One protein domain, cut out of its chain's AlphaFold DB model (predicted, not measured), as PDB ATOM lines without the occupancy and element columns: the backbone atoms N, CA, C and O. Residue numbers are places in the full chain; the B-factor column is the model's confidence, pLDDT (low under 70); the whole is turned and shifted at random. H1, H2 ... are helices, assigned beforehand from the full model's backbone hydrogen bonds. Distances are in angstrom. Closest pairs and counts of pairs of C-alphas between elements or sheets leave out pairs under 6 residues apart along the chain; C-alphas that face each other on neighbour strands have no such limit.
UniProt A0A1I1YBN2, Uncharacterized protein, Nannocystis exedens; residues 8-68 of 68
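Overview. This is residues 8 to 68 of the 68 residues of an uncharacterized protein of Nannocystis exedens (UniProt A0A1I1YBN2). One long helix, H4, makes a V with the shorter H3, the two meeting near the link between them, and its residues 51 to 66 stick out with the tail to 68 as a free arm. At the other end of H3 is a small head of two short helices, H1 and H2, which meet near their ends, the first residue of H1 by the last of H2, as a corner at a steep angle. The printed part has 61 residues with four named helices, in the order H1, H2, H3, H4, and no named strand; the class is all helix. It is only just loose, close to extended, with a radius of gyration of the C-alphas of 15.7 A, and its flat outline spans 44 by 31 by 16 A.

Along the chain. H4, residues 43 to 66, runs 35.3 A from C-alpha 43 at (121.484, 147.999, 129.171) to C-alpha 66 at (122.234, 116.020, 114.292). H3 is residues 32 to 40, 12.5 A long. H2 is residues 20 to 27, and H1 is residues 8 to 14, beginning at C-alpha 8 at (107.636, 146.892, 102.493).

Arrangement. H4 and H3 are close but not clearly touching, their closest C-alphas, of Arg 46 and Asn 38, 6.2 A apart. They run opposite ways at a steep tilt of 45 degrees. H3 and H2 only just touch, with 3 pairs of C-alphas within 8 A, and only at the corner by their link; the closest C-alphas, of Val 32 and Ile 26, are 6.8 A apart. H2 and H1 touch, with the C-alphas of Glu 27 and Arg 8 closest at 7.0 A, and run opposite ways at a steep tilt of 59 degrees. H1 is apart from H3 and H4, and H2 from H4. In H1, H2, H3 and H4 every O i to N i+4 pair is within hydrogen-bond range.

Size, cuts and confidence. The C-alphas farthest apart, of Gly 19 and Arg 68, are 46.2 A apart. The printed part has no cut, and its three links between helices are tight. Residues 66 to 68 have pLDDT under 70; the mean of the printed part is 84.2.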
ATOM      1  N   ARG A   8     107.387 145.471 102.189       71.12
ATOM      2  CA  ARG A   8     107.636 146.892 102.493       71.12
ATOM      3  C   ARG A   8     106.358 147.679 102.834       71.12
ATOM      4  O   ARG A   8     106.418 148.480 103.767       71.12
ATOM      5  N   PRO A   9     105.198 147.470 102.170       75.44
ATOM      6  CA  PRO A   9     103.951 148.146 102.537       75.44
ATOM      7  C   PRO A   9     103.448 147.770 103.935       75.44
ATOM      8  O   PRO A   9     102.962 148.634 104.661       75.44
ATOM      9  N   VAL A  10     103.601 146.503 104.334       75.44
ATOM     10  CA  VAL A  10     103.223 146.019 105.673       75.44
ATOM     11  C   VAL A  10     104.107 146.673 106.731       75.44
ATOM     12  O   VAL A  10     103.609 147.177 107.734       75.44
ATOM     13  N   PHE A  11     105.411 146.731 106.468       71.19
ATOM     14  CA  PHE A  11     106.381 147.352 107.363       71.19
ATOM     15  C   PHE A  11     106.146 148.858 107.525       71.19
ATOM     16  O   PHE A  11     106.119 149.344 108.651       71.19
ATOM     17  N   ARG A  12     105.860 149.592 106.440       71.62
ATOM     18  CA  ARG A  12     105.493 151.021 106.524       71.62
ATOM     19  C   ARG A  12     104.188 151.274 107.279       71.62
ATOM     20  O   ARG A  12     104.046 152.319 107.900       71.62
ATOM     21  N   ALA A  13     103.226 150.355 107.211       76.50
ATOM     22  CA  ALA A  13     101.962 150.499 107.930       76.50
ATOM     23  C   ALA A  13     102.114 150.285 109.446       76.50
ATOM     24  O   ALA A  13     101.326 150.830 110.214       76.50
ATOM     25  N   HIS A  14     103.088 149.475 109.873       75.12
ATOM     26  CA  HIS A  14     103.320 149.163 111.289       75.12
ATOM     27  C   HIS A  14     104.382 150.046 111.951       75.12
ATOM     28  O   HIS A  14     104.273 150.290 113.152       75.12
ATOM     29  N   TRP A  15     105.370 150.548 111.202       74.50
ATOM     30  CA  TRP A  15     106.418 151.420 111.737       74.50
ATOM     31  C   TRP A  15     106.304 152.832 111.166       74.50
ATOM     32  O   TRP A  15     106.612 153.029 109.987       74.50
ATOM     33  N   PRO A  16     105.884 153.823 111.978       77.94
ATOM     34  CA  PRO A  16     105.911 155.214 111.554       77.94
ATOM     35  C   PRO A  16     107.335 155.631 111.167       77.94
ATOM     36  O   PRO A  16     108.319 155.122 111.706       77.94
ATOM     37  N   SER A  17     107.447 156.557 110.211       81.75
ATOM     38  CA  SER A  17     108.746 157.131 109.855       81.75
ATOM     39  C   SER A  17     109.255 158.004 111.000       81.75
ATOM     40  O   SER A  17     108.550 158.904 111.460       81.75
ATOM     41  N   TYR A  18     110.496 157.765 111.428       84.19
ATOM     42  CA  TYR A  18     111.228 158.648 112.344       84.19
ATOM     43  C   TYR A  18     112.305 159.481 111.623       84.19
ATOM     44  O   TYR A  18     113.138 160.107 112.279       84.19
ATOM     45  N   GLY A  19     112.308 159.500 110.282       87.94
ATOM     46  CA  GLY A  19     113.240 160.289 109.472       87.94
ATOM     47  C   GLY A  19     113.799 159.551 108.246       87.94
ATOM     48  O   GLY A  19     113.574 158.354 108.073       87.94
ATOM     49  N   PRO A  20     114.577 160.247 107.397       90.19
ATOM     50  CA  PRO A  20     115.044 159.709 106.117       90.19
ATOM     51  C   PRO A  20     115.945 158.473 106.261       90.19
ATOM     52  O   PRO A  20     115.842 157.540 105.466       90.19
ATOM     53  N   ASP A  21     116.786 158.422 107.298       88.56
ATOM     54  CA  ASP A  21     117.647 157.261 107.558       88.56
ATOM     55  C   ASP A  21     116.843 156.034 108.012       88.56
ATOM     56  O   ASP A  21     117.174 154.900 107.664       88.56
ATOM     57  N   TRP A  22     115.752 156.260 108.750       86.00
ATOM     58  CA  TRP A  22     114.826 155.214 109.179       86.00
ATOM     59  C   TRP A  22     114.109 154.585 107.986       86.00
ATOM     60  O   TRP A  22     114.106 153.364 107.819       86.00
ATOM     61  N   ASP A  23     113.568 155.427 107.107       86.62
ATOM     62  CA  ASP A  23     112.882 154.975 105.899       86.62
ATOM     63  C   ASP A  23     113.834 154.206 104.983       86.62
ATOM     64  O   ASP A  23     113.487 153.142 104.460       86.62
ATOM     65  N   ARG A  24     115.079 154.683 104.862       87.50
ATOM     66  CA  ARG A  24     116.109 153.996 104.086       87.50
ATOM     67  C   ARG A  24     116.466 152.631 104.672       87.50
ATOM     68  O   ARG A  24     116.689 151.689 103.913       87.50
ATOM     69  N   ALA A  25     116.502 152.498 105.996       83.94
ATOM     70  CA  ALA A  25     116.740 151.218 106.654       83.94
ATOM     71  C   ALA A  25     115.629 150.200 106.334       83.94
ATOM     72  O   ALA A  25     115.934 149.064 105.962       83.94
ATOM     73  N   ILE A  26     114.359 150.620 106.379       83.31
ATOM     74  CA  ILE A  26     113.217 149.772 105.995       83.31
ATOM     75  C   ILE A  26     113.338 149.330 104.529       83.31
ATOM     76  O   ILE A  26     113.126 148.159 104.214       83.31
ATOM     77  N   GLU A  27     113.720 150.232 103.622       84.06
ATOM     78  CA  GLU A  27     113.920 149.900 102.203       84.06
ATOM     79  C   GLU A  27     115.037 148.885 101.956       84.06
ATOM     80  O   GLU A  27     114.962 148.108 101.002       84.06
ATOM     81  N   LEU A  28     116.064 148.888 102.805       83.44
ATOM     82  CA  LEU A  28     117.159 147.919 102.777       83.44
ATOM     83  C   LEU A  28     116.786 146.582 103.444       83.44
ATOM     84  O   LEU A  28     117.612 145.671 103.472       83.44
ATOM     85  N   GLY A  29     115.561 146.448 103.963       75.62
ATOM     86  CA  GLY A  29     115.085 145.244 104.641       75.62
ATOM     87  C   GLY A  29     115.601 145.098 106.073       75.62
ATOM     88  O   GLY A  29     115.623 143.987 106.601       75.62
ATOM     89  N   ILE A  30     116.040 146.190 106.703       80.69
ATOM     90  CA  ILE A  30     116.459 146.184 108.106       80.69
ATOM     91  C   ILE A  30     115.216 146.066 108.998       80.69
ATOM     92  O   ILE A  30     114.266 146.836 108.860       80.69
ATOM     93  N   ASP A  31     115.238 145.119 109.943       78.88
ATOM     94  CA  ASP A  31     114.193 144.958 110.961       78.88
ATOM     95  C   ASP A  31     114.300 146.069 112.018       78.88
ATOM     96  O   ASP A  31     114.954 145.937 113.058       78.88
ATOM     97  N   VAL A  32     113.636 147.188 111.744       81.56
ATOM     98  CA  VAL A  32     113.555 148.327 112.664       81.56
ATOM     99  C   VAL A  32     112.765 148.005 113.940       81.56
ATOM    100  O   VAL A  32     113.008 148.618 114.977       81.56
ATOM    101  N   ALA A  33     111.911 146.977 113.937       81.06
ATOM    102  CA  ALA A  33     111.206 146.522 115.135       81.06
ATOM    103  C   ALA A  33     112.172 145.958 116.178       81.06
ATOM    104  O   ALA A  33     111.927 146.026 117.386       81.06
ATOM    105  N   GLN A  34     113.260 145.331 115.727       79.69
ATOM    106  CA  GLN A  34     114.327 144.887 116.618       79.69
ATOM    107  C   GLN A  34     115.070 146.082 117.227       79.69
ATOM    108  O   GLN A  34     115.423 146.041 118.407       79.69
ATOM    109  N   LEU A  35     115.265 147.154 116.453       81.88
ATOM    110  CA  LEU A  35     115.853 148.397 116.947       81.88
ATOM    111  C   LEU A  35     114.962 149.054 118.012       81.88
ATOM    112  O   LEU A  35     115.461 149.328 119.102       81.88
ATOM    113  N   GLU A  36     113.660 149.228 117.761       85.69
ATOM    114  CA  GLU A  36     112.722 149.792 118.751       85.69
ATOM    115  C   GLU A  36     112.690 148.968 120.037       85.69
ATOM    116  O   GLU A  36     112.824 149.513 121.134       85.69
ATOM    117  N   ARG A  37     112.588 147.638 119.908       86.06
ATOM    118  CA  ARG A  37     112.634 146.731 121.060       86.06
ATOM    119  C   ARG A  37     113.914 146.927 121.855       86.06
ATOM    120  O   ARG A  37     113.841 147.057 123.067       86.06
ATOM    121  N   ASN A  38     115.070 146.999 121.199       86.06
ATOM    122  CA  ASN A  38     116.336 147.225 121.892       86.06
ATOM    123  C   ASN A  38     116.381 148.589 122.592       86.06
ATOM    124  O   ASN A  38     116.886 148.669 123.709       86.06
ATOM    125  N   LEU A  39     115.852 149.647 121.973       86.81
ATOM    126  CA  LEU A  39     115.811 150.983 122.571       86.81
ATOM    127  C   LEU A  39     114.936 151.034 123.831       86.81
ATOM    128  O   LEU A  39     115.307 151.722 124.779       86.81
ATOM    129  N   ALA A  40     113.849 150.260 123.877       91.31
ATOM    130  CA  ALA A  40     112.967 150.152 125.041       91.31
ATOM    131  C   ALA A  40     113.582 149.384 126.231       91.31
ATOM    132  O   ALA A  40     113.055 149.442 127.341       91.31
ATOM    133  N   LEU A  41     114.685 148.659 126.022       93.69
ATOM    134  CA  LEU A  41     115.352 147.879 127.064       93.69
ATOM    135  C   LEU A  41     116.441 148.688 127.776       93.69
ATOM    136  O   LEU A  41     117.207 149.432 127.149       93.69
ATOM    137  N   THR A  42     116.583 148.438 129.078       96.25
ATOM    138  CA  THR A  42     117.769 148.821 129.861       96.25
ATOM    139  C   THR A  42     119.027 148.116 129.330       96.25
ATOM    140  O   THR A  42     118.919 147.068 128.678       96.25
ATOM    141  N   PRO A  43     120.237 148.645 129.590       94.12
ATOM    142  CA  PRO A  43     121.484 147.999 129.171       94.12
ATOM    143  C   PRO A  43     121.590 146.524 129.596       94.12
ATOM    144  O   PRO A  43     121.955 145.669 128.785       94.12
ATOM    145  N   GLU A  44     121.199 146.200 130.826       96.31
ATOM    146  CA  GLU A  44     121.225 144.843 131.381       96.31
ATOM    147  C   GLU A  44     120.249 143.922 130.638       96.31
ATOM    148  O   GLU A  44     120.588 142.794 130.273       96.31
ATOM    149  N   GLN A  45     119.048 144.422 130.343       95.12
ATOM    150  CA  GLN A  45     118.052 143.676 129.577       95.12
ATOM    151  C   GLN A  45     118.495 143.434 128.130       95.12
ATOM    152  O   GLN A  45     118.243 142.354 127.594       95.12
ATOM    153  N   ARG A  46     119.190 144.387 127.490       93.00
ATOM    154  CA  ARG A  46     119.758 144.184 126.143       93.00
ATOM    155  C   ARG A  46     120.798 143.070 126.142       93.00
ATOM    156  O   ARG A  46     120.789 142.236 125.236       93.00
ATOM    157  N   LEU A  47     121.668 143.040 127.155       93.50
ATOM    158  CA  LEU A  47     122.672 141.987 127.311       93.50
ATOM    159  C   LEU A  47     122.016 140.614 127.457       93.50
ATOM    160  O   LEU A  47     122.397 139.685 126.743       93.50
ATOM    161  N   LEU A  48     121.002 140.504 128.318       94.00
ATOM    162  CA  LEU A  48     120.268 139.257 128.513       94.00
ATOM    163  C   LEU A  48     119.565 138.813 127.221       94.00
ATOM    164  O   LEU A  48     119.746 137.679 126.783       94.00
ATOM    165  N   ASN A  49     118.845 139.725 126.561       89.94
ATOM    166  CA  ASN A  49     118.148 139.454 125.302       89.94
ATOM    167  C   ASN A  49     119.111 138.941 124.214       89.94
ATOM    168  O   ASN A  49     118.841 137.948 123.537       89.94
ATOM    169  N   HIS A  50     120.279 139.574 124.082       89.19
ATOM    170  CA  HIS A  50     121.300 139.156 123.125       89.19
ATOM    171  C   HIS A  50     121.906 137.785 123.471       89.19
ATOM    172  O   HIS A  50     122.122 136.961 122.578       89.19
ATOM    173  N   GLN A  51     122.159 137.504 124.753       94.75
ATOM    174  CA  GLN A  51     122.639 136.190 125.195       94.75
ATOM    175  C   GLN A  51     121.620 135.086 124.886       94.75
ATOM    176  O   GLN A  51     121.998 134.063 124.306       94.75
ATOM    177  N   SER A  52     120.337 135.312 125.178       91.94
ATOM    178  CA  SER A  52     119.256 134.367 124.870       91.94
ATOM    179  C   SER A  52     119.131 134.105 123.366       91.94
ATOM    180  O   SER A  52     119.084 132.948 122.947       91.94
ATOM    181  N   ALA A  53     119.165 135.153 122.534       88.94
ATOM    182  CA  ALA A  53     119.110 135.006 121.077       88.94
ATOM    183  C   ALA A  53     120.292 134.183 120.529       88.94
ATOM    184  O   ALA A  53     120.117 133.318 119.666       88.94
ATOM    185  N   ARG A  54     121.501 134.398 121.064       93.81
ATOM    186  CA  ARG A  54     122.689 133.617 120.688       93.81
ATOM    187  C   ARG A  54     122.563 132.148 121.072       93.81
ATOM    188  O   ARG A  54     122.912 131.293 120.259       93.81
ATOM    189  N   GLN A  55     122.079 131.858 122.276       94.50
ATOM    190  CA  GLN A  55     121.874 130.483 122.736       94.50
ATOM    191  C   GLN A  55     120.845 129.754 121.865       94.50
ATOM    192  O   GLN A  55     121.125 128.649 121.399       94.50
ATOM    193  N   ALA A  56     119.716 130.395 121.555       90.06
ATOM    194  CA  ALA A  56     118.696 129.829 120.672       90.06
ATOM    195  C   ALA A  56     119.263 129.493 119.280       90.06
ATOM    196  O   ALA A  56     119.063 128.393 118.761       90.06
ATOM    197  N   LEU A  57     120.056 130.397 118.692       91.62
ATOM    198  CA  LEU A  57     120.687 130.157 117.393       91.62
ATOM    199  C   LEU A  57     121.696 128.997 117.435       91.62
ATOM    200  O   LEU A  57     121.778 128.208 116.492       91.62
ATOM    201  N   GLN A  58     122.475 128.887 118.512       94.12
ATOM    202  CA  GLN A  58     123.410 127.775 118.704       94.12
ATOM    203  C   GLN A  58     122.675 126.437 118.815       94.12
ATOM    204  O   GLN A  58     123.094 125.468 118.182       94.12
ATOM    205  N   GLN A  59     121.567 126.393 119.558       92.44
ATOM    206  CA  GLN A  59     120.729 125.202 119.695       92.44
ATOM    207  C   GLN A  59     120.119 124.778 118.355       92.44
ATOM    208  O   GLN A  59     120.243 123.613 117.981       92.44
ATOM    209  N   LEU A  60     119.558 125.717 117.584       92.00
ATOM    210  CA  LEU A  60     119.030 125.444 116.241       92.00
ATOM    211  C   LEU A  60     120.105 124.860 115.316       92.00
ATOM    212  O   LEU A  60     119.885 123.855 114.641       92.00
ATOM    213  N   ARG A  61     121.305 125.451 115.318       88.62
ATOM    214  CA  ARG A  61     122.443 124.948 114.532       88.62
ATOM    215  C   ARG A  61     122.890 123.557 114.974       88.62
ATOM    216  O   ARG A  61     123.278 122.762 114.124       88.62
ATOM    217  N   ALA A  62     122.871 123.272 116.272       87.50
ATOM    218  CA  ALA A  62     123.218 121.957 116.796       87.50
ATOM    219  C   ALA A  62     122.173 120.895 116.415       87.50
ATOM    220  O   ALA A  62     122.560 119.786 116.061       87.50
ATOM    221  N   GLY A  63     120.881 121.244 116.429       86.00
ATOM    222  CA  GLY A  63     119.792 120.377 115.966       86.00
ATOM    223  C   GLY A  63     119.926 120.020 114.485       86.00
ATOM    224  O   GLY A  63     120.021 118.847 114.148       86.00
ATOM    225  N   MET A  64     120.098 121.018 113.611       81.19
ATOM    226  CA  MET A  64     120.272 120.790 112.165       81.19
ATOM    227  C   MET A  64     121.508 119.950 111.803       81.19
ATOM    228  O   MET A  64     121.553 119.348 110.736       81.19
ATOM    229  N   LYS A  65     122.542 119.937 112.657       70.88
ATOM    230  CA  LYS A  65     123.729 119.088 112.470       70.88
ATOM    231  C   LYS A  65     123.527 117.644 112.934       70.88
ATOM    232  O   LYS A  65     124.332 116.808 112.554       70.88
ATOM    233  N   ARG A  66     122.536 117.369 113.786       63.41
ATOM    234  CA  ARG A  66     122.234 116.020 114.292       63.41
ATOM    235  C   ARG A  66     121.335 115.219 113.349       63.41
ATOM    236  O   ARG A  66     121.406 114.000 113.379       63.41
ATOM    237  N   ASP A  67     120.556 115.901 112.513       59.09
ATOM    238  CA  ASP A  67     119.647 115.291 111.528       59.09
ATOM    239  C   ASP A  67     120.309 115.041 110.152       59.09
ATOM    240  O   ASP A  67     119.620 114.772 109.167       59.09
ATOM    241  N   ARG A  68     121.639 115.165 110.062       51.56
ATOM    242  CA  ARG A  68     122.449 114.972 108.848       51.56
ATOM    243  C   ARG A  68     123.459 113.855 109.051       51.56
ATOM    244  O   ARG A  68     123.688 113.120 108.069       51.56
TER     245      ARG A  68